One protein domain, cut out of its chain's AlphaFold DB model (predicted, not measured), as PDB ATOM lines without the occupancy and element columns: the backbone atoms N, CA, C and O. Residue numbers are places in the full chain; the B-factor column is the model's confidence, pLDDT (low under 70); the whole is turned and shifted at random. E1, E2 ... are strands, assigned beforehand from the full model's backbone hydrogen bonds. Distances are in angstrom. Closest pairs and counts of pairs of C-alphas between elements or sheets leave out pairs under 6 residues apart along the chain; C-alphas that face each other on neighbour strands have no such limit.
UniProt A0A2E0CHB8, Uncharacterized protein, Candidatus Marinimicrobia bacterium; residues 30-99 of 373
ATOM      1  N   VAL A  30     -37.917-111.839  58.539       83.12
ATOM      2  CA  VAL A  30     -38.924-111.600  57.517       83.12
ATOM      3  C   VAL A  30     -38.464-112.397  56.309       83.12
ATOM      4  O   VAL A  30     -37.472-112.049  55.679       83.12
ATOM      5  N   VAL A  31     -39.164-113.494  56.030       89.56
ATOM      6  CA  VAL A  31     -38.911-114.303  54.843       89.56
ATOM      7  C   VAL A  31     -39.507-113.576  53.647       89.56
ATOM      8  O   VAL A  31     -40.730-113.472  53.523       89.56
ATOM      9  N   ILE A  32     -38.636-113.062  52.786       94.19
ATOM     10  CA  ILE A  32     -39.014-112.415  51.532       94.19
ATOM     11  C   ILE A  32     -38.736-113.414  50.414       94.19
ATOM     12  O   ILE A  32     -37.598-113.841  50.215       94.19
ATOM     13  N   TYR A  33     -39.798-113.807  49.717       95.38
ATOM     14  CA  TYR A  33     -39.730-114.685  48.555       95.38
ATOM     15  C   TYR A  33     -39.425-113.872  47.292       95.38
ATOM     16  O   TYR A  33     -40.002-112.803  47.089       95.38
ATOM     17  N   GLY A  34     -38.521-114.385  46.467       95.38
ATOM     18  CA  GLY A  34     -38.145-113.810  45.176       95.38
ATOM     19  C   GLY A  34     -36.861-114.446  44.660       95.38
ATOM     20  O   GLY A  34     -36.222-115.216  45.378       95.38
ATOM     21  N   CYS A  35     -36.443-114.115  43.440       96.06
ATOM     22  CA  CYS A  35     -35.214-114.681  42.902       96.06
ATOM     23  C   CYS A  35     -33.975-114.196  43.674       96.06
ATOM     24  O   CYS A  35     -33.663-113.005  43.692       96.06
ATOM     25  N   THR A  36     -33.221-115.131  44.258       95.44
ATOM     26  CA  THR A  36     -31.980-114.832  45.000       95.44
ATOM     27  C   THR A  36     -30.716-114.919  44.138       95.44
ATOM     28  O   THR A  36     -29.611-114.683  44.629       95.44
ATOM     29  N   ASN A  37     -30.836-115.305  42.865       92.19
ATOM     30  CA  ASN A  37     -29.704-115.419  41.950       92.19
ATOM     31  C   ASN A  37     -29.361-114.046  41.355       92.19
ATOM     32  O   ASN A  37     -30.114-113.540  40.535       92.19
ATOM     33  N   TYR A  38     -28.207-113.482  41.724       89.75
ATOM     34  CA  TYR A  38     -27.736-112.175  41.238       89.75
ATOM     35  C   TYR A  38     -27.534-112.105  39.719       89.75
ATOM     36  O   TYR A  38     -27.438-111.012  39.170       89.75
ATOM     37  N   ALA A  39     -27.418-113.255  39.051       86.44
ATOM     38  CA  ALA A  39     -27.334-113.304  37.604       86.44
ATOM     39  C   ALA A  39     -28.716-113.163  36.953       86.44
ATOM     40  O   ALA A  39     -28.787-112.723  35.821       86.44
ATOM     41  N   ALA A  40     -29.818-113.519  37.618       89.12
ATOM     42  CA  ALA A  40     -31.144-113.527  37.001       89.12
ATOM     43  C   ALA A  40     -31.712-112.122  36.769       89.12
ATOM     44  O   ALA A  40     -31.493-111.200  37.552       89.12
ATOM     45  N   CYS A  41     -32.519-111.977  35.721       88.44
ATOM     46  CA  CYS A  41     -33.071-110.681  35.328       88.44
ATOM     47  C   CYS A  41     -34.138-110.142  36.279       88.44
ATOM     48  O   CYS A  41     -34.344-108.936  36.364       88.44
ATOM     49  N   ASN A  42     -34.778-111.026  37.035       90.62
ATOM     50  CA  ASN A  42     -35.713-110.686  38.097       90.62
ATOM     51  C   ASN A  42     -35.092-110.856  39.496       90.62
ATOM     52  O   ASN A  42     -35.817-111.124  40.457       90.62
ATOM     53  N   TYR A  43     -33.763-110.724  39.618       92.62
ATOM     54  CA  TYR A  43     -33.073-110.728  40.907       92.62
ATOM     55  C   TYR A  43     -33.682-109.700  41.867       92.62
ATOM     56  O   TYR A  43     -33.862-108.531  41.523       92.62
ATOM     57  N   ASN A  44     -33.965-110.139  43.091       94.00
ATOM     58  CA  ASN A  44     -34.462-109.291  44.161       94.00
ATOM     59  C   ASN A  44     -33.458-109.294  45.321       94.00
ATOM     60  O   ASN A  44     -33.316-110.293  46.023       94.00
ATOM     61  N   GLU A  45     -32.788-108.162  45.548       95.31
ATOM     62  CA  GLU A  45     -31.814-108.013  46.638       95.31
ATOM     63  C   GLU A  45     -32.430-108.145  48.040       95.31
ATOM     64  O   GLU A  45     -31.726-108.483  48.991       95.31
ATOM     65  N   GLU A  46     -33.739-107.916  48.170       94.81
ATOM     66  CA  GLU A  46     -34.470-108.083  49.425       94.81
ATOM     67  C   GLU A  46     -34.900-109.540  49.657       94.81
ATOM     68  O   GLU A  46     -35.281-109.884  50.776       94.81
ATOM     69  N   ALA A  47     -34.846-110.412  48.641       95.12
ATOM     70  CA  ALA A  47     -35.258-111.804  48.780       95.12
ATOM     71  C   ALA A  47     -34.286-112.585  49.673       95.12
ATOM     72  O   ALA A  47     -33.086-112.677  49.418       95.12
ATOM     73  N   THR A  48     -34.829-113.205  50.718       93.31
ATOM     74  CA  THR A  48     -34.087-114.093  51.622       93.31
ATOM     75  C   THR A  48     -34.246-115.562  51.232       93.31
ATOM     76  O   THR A  48     -33.451-116.401  51.654       93.31
ATOM     77  N   ASN A  49     -35.273-115.884  50.437       94.75
ATOM     78  CA  ASN A  49     -35.608-117.234  50.007       94.75
ATOM     79  C   ASN A  49     -35.997-117.251  48.528       94.75
ATOM     80  O   ASN A  49     -36.910-116.537  48.119       94.75
ATOM     81  N   ASP A  50     -35.347-118.130  47.768       95.31
ATOM     82  CA  ASP A  50     -35.688-118.371  46.370       95.31
ATOM     83  C   ASP A  50     -37.112-118.930  46.256       95.31
ATOM     84  O   ASP A  50     -37.472-119.903  46.930       95.31
ATOM     85  N   ASP A  51     -37.926-118.305  45.412       95.50
ATOM     86  CA  ASP A  51     -39.269-118.771  45.066       95.50
ATOM     87  C   ASP A  51     -39.294-119.604  43.775       95.50
ATOM     88  O   ASP A  51     -40.354-120.085  43.367       95.50
ATOM     89  N   GLY A  52     -38.125-119.819  43.162       93.38
ATOM     90  CA  GLY A  52     -37.956-120.586  41.936       93.38
ATOM     91  C   GLY A  52     -38.372-119.824  40.680       93.38
ATOM     92  O   GLY A  52     -38.504-120.441  39.626       93.38
ATOM     93  N   THR A  53     -38.593-118.507  40.773       93.62
ATOM     94  CA  THR A  53     -39.003-117.680  39.628       93.62
ATOM     95  C   THR A  53     -37.833-117.103  38.834       93.62
ATOM     96  O   THR A  53     -38.078-116.398  37.865       93.62
ATOM     97  N   CYS A  54     -36.575-117.382  39.197       92.19
ATOM     98  CA  CYS A  54     -35.395-116.805  38.545       92.19
ATOM     99  C   CYS A  54     -35.392-116.940  37.009       92.19
ATOM    100  O   CYS A  54     -35.337-118.045  36.471       92.19
ATOM    101  N   GLU A  55     -35.366-115.804  36.313       88.38
ATOM    102  CA  GLU A  55     -35.311-115.709  34.853       88.38
ATOM    103  C   GLU A  55     -33.857-115.577  34.377       88.38
ATOM    104  O   GLU A  55     -33.214-114.536  34.544       88.38
ATOM    105  N   LEU A  56     -33.330-116.650  33.786       84.31
ATOM    106  CA  LEU A  56     -32.001-116.704  33.173       84.31
ATOM    107  C   LEU A  56     -32.155-116.693  31.649       84.31
ATOM    108  O   LEU A  56     -32.179-117.748  31.017       84.31
ATOM    109  N   ASN A  57     -32.290-115.504  31.062       86.25
ATOM    110  CA  ASN A  57     -32.387-115.359  29.610       86.25
ATOM    111  C   ASN A  57     -30.982-115.351  28.998       86.25
ATOM    112  O   ASN A  57     -30.218-114.403  29.184       86.25
ATOM    113  N   ILE A  58     -30.647-116.427  28.292       86.00
ATOM    114  CA  ILE A  58     -29.403-116.559  27.535       86.00
ATOM    115  C   ILE A  58     -29.710-116.194  26.086       86.00
ATOM    116  O   ILE A  58     -30.663-116.716  25.514       86.00
ATOM    117  N   PHE A  59     -28.912-115.295  25.524       89.19
ATOM    118  CA  PHE A  59     -28.971-114.920  24.120       89.19
ATOM    119  C   PHE A  59     -27.698-115.375  23.416       89.19
ATOM    120  O   PHE A  59     -26.626-115.360  24.022       89.19
ATOM    121  N   CYS A  60     -27.826-115.733  22.146       91.50
ATOM    122  CA  CYS A  60     -26.729-116.063  21.246       91.50
ATOM    123  C   CYS A  60     -26.729-115.096  20.065       91.50
ATOM    124  O   CYS A  60     -27.768-114.512  19.752       91.50
ATOM    125  N   TYR A  61     -25.564-114.887  19.462       90.75
ATOM    126  CA  TYR A  61     -25.472-114.117  18.229       90.75
ATOM    127  C   TYR A  61     -26.042-114.954  17.074       90.75
ATOM    128  O   TYR A  61     -25.788-116.149  17.033       90.75
ATOM    129  N   ASP A  62     -26.847-114.322  16.228       89.81
ATOM    130  CA  ASP A  62     -27.431-114.852  14.992       89.81
ATOM    131  C   ASP A  62     -26.629-114.241  13.839       89.81
ATOM    132  O   ASP A  62     -26.782-113.053  13.514       89.81
ATOM    133  N   ALA A  63     -25.662-114.999  13.318       89.56
ATOM    134  CA  ALA A  63     -24.701-114.463  12.361       89.56
ATOM    135  C   ALA A  63     -25.249-114.397  10.928       89.56
ATOM    136  O   ALA A  63     -24.758-113.580  10.136       89.56
ATOM    137  N   ASP A  64     -26.253-115.204  10.593       85.75
ATOM    138  CA  ASP A  64     -26.789-115.344   9.241       85.75
ATOM    139  C   ASP A  64     -28.202-114.746   9.052       85.75
ATOM    140  O   ASP A  64     -28.606-114.436   7.924       85.75
ATOM    141  N   GLY A  65     -28.893-114.444  10.149       87.88
ATOM    142  CA  GLY A  65     -30.177-113.761  10.208       87.88
ATOM    143  C   GLY A  65     -31.398-114.676  10.096       87.88
ATOM    144  O   GLY A  65     -32.467-114.178   9.714       87.88
ATOM    145  N   ASP A  66     -31.278-115.978  10.361       85.75
ATOM    146  CA  ASP A  66     -32.397-116.924  10.276       85.75
ATOM    147  C   ASP A  66     -33.308-116.937  11.529       85.75
ATOM    148  O   ASP A  66     -34.435-117.456  11.491       85.75
ATOM    149  N   GLY A  67     -32.880-116.263  12.604       88.44
ATOM    150  CA  GLY A  67     -33.585-116.160  13.879       88.44
ATOM    151  C   GLY A  67     -33.167-117.195  14.929       88.44
ATOM    152  O   GLY A  67     -33.763-117.221  16.018       88.44
ATOM    153  N   LEU A  68     -32.177-118.027  14.627       88.62
ATOM    154  CA  LEU A  68     -31.469-118.930  15.524       88.62
ATOM    155  C   LEU A  68     -30.010-118.458  15.643       88.62
ATOM    156  O   LEU A  68     -29.532-117.687  14.829       88.62
ATOM    157  N   GLY A  69     -29.333-118.803  16.734       88.06
ATOM    158  CA  GLY A  69     -27.960-118.350  16.960       88.06
ATOM    159  C   GLY A  69     -27.092-119.412  17.607       88.06
ATOM    160  O   GLY A  69     -27.592-120.423  18.116       88.06
ATOM    161  N   TYR A  70     -25.781-119.174  17.648       87.94
ATOM    162  CA  TYR A  70     -24.822-120.133  18.200       87.94
ATOM    163  C   TYR A  70     -23.541-119.490  18.732       87.94
ATOM    164  O   TYR A  70     -23.284-118.297  18.614       87.94
ATOM    165  N   GLY A  71     -22.718-120.305  19.394       84.00
ATOM    166  CA  GLY A  71     -21.402-119.887  19.863       84.00
ATOM    167  C   GLY A  71     -21.448-118.955  21.076       84.00
ATOM    168  O   GLY A  71     -21.732-119.400  22.194       84.00
ATOM    169  N   ASP A  72     -21.065-117.689  20.875       79.12
ATOM    170  CA  ASP A  72     -20.931-116.711  21.956       79.12
ATOM    171  C   ASP A  72     -22.303-116.432  22.577       79.12
ATOM    172  O   ASP A  72     -23.197-115.867  21.951       79.12
ATOM    173  N   SER A  73     -22.456-116.825  23.843       85.44
ATOM    174  CA  SER A  73     -23.674-116.593  24.610       85.44
ATOM    175  C   SER A  73     -23.458-115.501  25.644       85.44
ATOM    176  O   SER A  73     -22.425-115.432  26.317       85.44
ATOM    177  N   THR A  74     -24.453-114.637  25.791       84.31
ATOM    178  CA  THR A  74     -24.451-113.602  26.814       84.31
ATOM    179  C   THR A  74     -25.801-113.530  27.498       84.31
ATOM    180  O   THR A  74     -26.845-113.862  26.935       84.31
ATOM    181  N   GLN A  75     -25.772-113.115  28.756       84.94
ATOM    182  CA  GLN A  75     -26.979-112.920  29.528       84.94
ATOM    183  C   GLN A  75     -27.433-111.469  29.393       84.94
ATOM    184  O   GLN A  75     -26.711-110.549  29.777       84.94
ATOM    185  N   ILE A  76     -28.637-111.278  28.858       81.44
ATOM    186  CA  ILE A  76     -29.226-109.959  28.614       81.44
ATOM    187  C   ILE A  76     -30.572-109.899  29.318       81.44
ATOM    188  O   ILE A  76     -31.396-110.805  29.195       81.44
ATOM    189  N   CYS A  77     -30.799-108.820  30.057       82.06
ATOM    190  CA  CYS A  77     -32.095-108.538  30.653       82.06
ATOM    191  C   CYS A  77     -32.880-107.599  29.741       82.06
ATOM    192  O   CYS A  77     -32.301-106.677  29.178       82.06
ATOM    193  N   LEU A  78     -34.172-107.909  29.581       73.62
ATOM    194  CA  LEU A  78     -35.112-107.552  28.498       73.62
ATOM    195  C   LEU A  78     -35.225-106.071  28.082       73.62
ATOM    196  O   LEU A  78     -36.009-105.767  27.185       73.62
ATOM    197  N   ASP A  79     -34.483-105.160  28.700       74.25
ATOM    198  CA  ASP A  79     -34.613-103.729  28.460       74.25
ATOM    199  C   ASP A  79     -33.911-103.274  27.170       74.25
ATOM    200  O   ASP A  79     -34.399-102.337  26.551       74.25
ATOM    201  N   ASP A  80     -32.851-103.964  26.716       74.19
ATOM    202  CA  ASP A  80     -32.167-103.687  25.440       74.19
ATOM    203  C   ASP A  80     -31.467-104.951  24.891       74.19
ATOM    204  O   ASP A  80     -30.346-105.277  25.286       74.19
ATOM    205  N   ILE A  81     -32.114-105.671  23.966       82.25
ATOM    206  CA  ILE A  81     -31.480-106.770  23.213       82.25
ATOM    207  C   ILE A  81     -30.717-106.148  22.029       82.25
ATOM    208  O   ILE A  81     -31.355-105.503  21.191       82.25
ATOM    209  N   PRO A  82     -29.381-106.291  21.941       85.62
ATOM    210  CA  PRO A  82     -28.611-105.786  20.812       85.62
ATOM    211  C   PRO A  82     -29.054-106.431  19.495       85.62
ATOM    212  O   PRO A  82     -29.472-107.586  19.460       85.62
ATOM    213  N   GLU A  83     -28.936-105.681  18.401       86.19
ATOM    214  CA  GLU A  83     -29.226-106.189  17.057       86.19
ATOM    215  C   GLU A  83     -28.348-107.414  16.745       86.19
ATOM    216  O   GLU A  83     -27.151-107.410  17.045       86.19
ATOM    217  N   GLY A  84     -28.958-108.465  16.188       86.62
ATOM    218  CA  GLY A  84     -28.293-109.739  15.896       86.62
ATOM    219  C   GLY A  84     -28.191-110.715  17.076       86.62
ATOM    220  O   GLY A  84     -27.465-111.688  16.964       86.62
ATOM    221  N   TRP A  85     -28.864-110.480  18.211       90.38
ATOM    222  CA  TRP A  85     -28.918-111.444  19.324       90.38
ATOM    223  C   TRP A  85     -30.308-112.071  19.473       90.38
ATOM    224  O   TRP A  85     -31.313-111.362  19.581       90.38
ATOM    225  N   VAL A  86     -30.367-113.401  19.553       90.06
ATOM    226  CA  VAL A  86     -31.601-114.199  19.632       90.06
ATOM    227  C   VAL A  86     -31.607-115.115  20.857       90.06
ATOM    228  O   VAL A  86     -30.563-115.477  21.387       90.06
ATOM    229  N   ILE A  87     -32.798-115.481  21.346       88.44
ATOM    230  CA  ILE A  87     -32.961-116.343  22.538       88.44
ATOM    231  C   ILE A  87     -32.836-117.844  22.218       88.44
ATOM    232  O   ILE A  87     -32.694-118.670  23.119       88.44
ATOM    233  N   TYR A  88     -32.931-118.212  20.939       86.69
ATOM    234  CA  TYR A  88     -32.915-119.598  20.484       86.69
ATOM    235  C   TYR A  88     -31.512-119.976  20.012       86.69
ATOM    236  O   TYR A  88     -31.120-119.675  18.894       86.69
ATOM    237  N   CYS A  89     -30.761-120.632  20.894       88.25
ATOM    238  CA  CYS A  89     -29.355-120.986  20.693       88.25
ATOM    239  C   CYS A  89     -29.159-122.394  20.091       88.25
ATOM    240  O   CYS A  89     -28.359-123.178  20.609       88.25
ATOM    241  N   ASP A  90     -29.943-122.749  19.073       86.62
ATOM    242  CA  ASP A  90     -30.010-124.112  18.529       86.62
ATOM    243  C   ASP A  90     -29.581-124.178  17.048       86.62
ATOM    244  O   ASP A  90     -30.174-124.936  16.280       86.62
ATOM    245  N   ASP A  91     -28.548-123.418  16.656       83.38
ATOM    246  CA  ASP A  91     -28.045-123.394  15.272       83.38
ATOM    247  C   ASP A  91     -26.576-123.841  15.107       83.38
ATOM    248  O   ASP A  91     -25.649-123.045  15.183       83.38
ATOM    249  N   PRO A  92     -26.292-125.125  14.858       78.94
ATOM    250  CA  PRO A  92     -24.917-125.559  14.620       78.94
ATOM    251  C   PRO A  92     -24.258-124.943  13.366       78.94
ATOM    252  O   PRO A  92     -23.030-125.020  13.254       78.94
ATOM    253  N   GLU A  93     -25.026-124.331  12.457       79.50
ATOM    254  CA  GLU A  93     -24.578-123.736  11.195       79.50
ATOM    255  C   GLU A  93     -24.863-122.219  11.096       79.50
ATOM    256  O   GLU A  93     -25.103-121.712  10.007       79.50
ATOM    257  N   ASP A  94     -24.691-121.497  12.207       80.25
ATOM    258  CA  ASP A  94     -24.919-120.045  12.423       80.25
ATOM    259  C   ASP A  94     -24.231-119.059  11.445       80.25
ATOM    260  O   ASP A  94     -24.373-117.847  11.547       80.25
ATOM    261  N   ASP A  95     -23.444-119.537  10.484       84.44
ATOM    262  CA  ASP A  95     -22.860-118.732   9.406       84.44
ATOM    263  C   ASP A  95     -23.514-118.979   8.032       84.44
ATOM    264  O   ASP A  95     -22.980-118.523   7.011       84.44
ATOM    265  N   CYS A  96     -24.637-119.702   7.964       85.88
ATOM    266  CA  CYS A  96     -25.294-120.056   6.713       85.88
ATOM    267  C   CYS A  96     -26.811-120.261   6.825       85.88
ATOM    268  O   CYS A  96     -27.270-121.338   7.202       85.88
ATOM    269  N   VAL A  97     -27.578-119.317   6.256       83.25
ATOM    270  CA  VAL A  97     -29.028-119.487   6.085       83.25
ATOM    271  C   VAL A  97     -29.292-120.654   5.127       83.25
ATOM    272  O   VAL A  97     -29.281-120.485   3.900       83.25
ATOM    273  N   GLY A  98     -29.533-121.848   5.671       81.38
ATOM    274  CA  GLY A  98     -29.756-123.078   4.914       81.38
ATOM    275  C   GLY A  98     -28.793-124.201   5.290       81.38
ATOM    276  O   GLY A  98     -28.686-124.581   6.447       81.38
ATOM    277  N   SER A  99     -28.165-124.822   4.290       83.00
ATOM    278  CA  SER A  99     -27.226-125.927   4.514       83.00
ATOM    279  C   SER A  99     -25.913-125.675   3.794       83.00
ATOM    280  O   SER A  99     -25.906-125.325   2.608       83.00
TER     281      SER A  99
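AT A GLANCE: This is residues 30 to 99 of the 373 residues of an uncharacterized protein of Candidatus Marinimicrobia bacterium (UniProt A0A2E0CHB8). With little regular structure, this is a loose rod of loops: residues 30 to 57 wind into a looped lobe at one end, and a small two-stranded hairpin, E1 and E2, lies in the other part, amid the loops of residues 76 to 99. The printed part has 70 residues and no named helix; E1 and E2 follow in that order, antiparallel, and hold only 10 residues, the class being all strand. It is loose, with a radius of gyration of the C-alphas of 15.7 A, and spans 56 by 20 by 14 A.

IN THESE COORDINATES: Residues 30 to 57 hold no named element, from C-alpha 30 at (-38.924, -111.600, 57.517). E1, residues 58 to 61, begins at (-29.403, -116.559, 27.535) and is 10.4 A long. E2, residues 70 to 75, is 13.6 A long and ends at (-26.979, -112.920, 29.528).

HOW THE PARTS SIT: E1 and E2 form a hairpin, antiparallel at 136 degrees between directions. C-alphas 60 and 73 face each other at 4.6 A. N 59 and O 74 are within hydrogen-bond range at 2.9 A, as are N 70 and O 61 at 3.1 A. Residues 60 to 61 of E1 also pair, antiparallel, with residues 85 to 86.

THE WHOLE: The C-alphas farthest apart, of Val 30 and Ser 99, are 56.1 A apart. The printed part has no cut, and the link from E1 to E2 is short. Mean pLDDT of the printed part is 87.7; no printed residue is under 70.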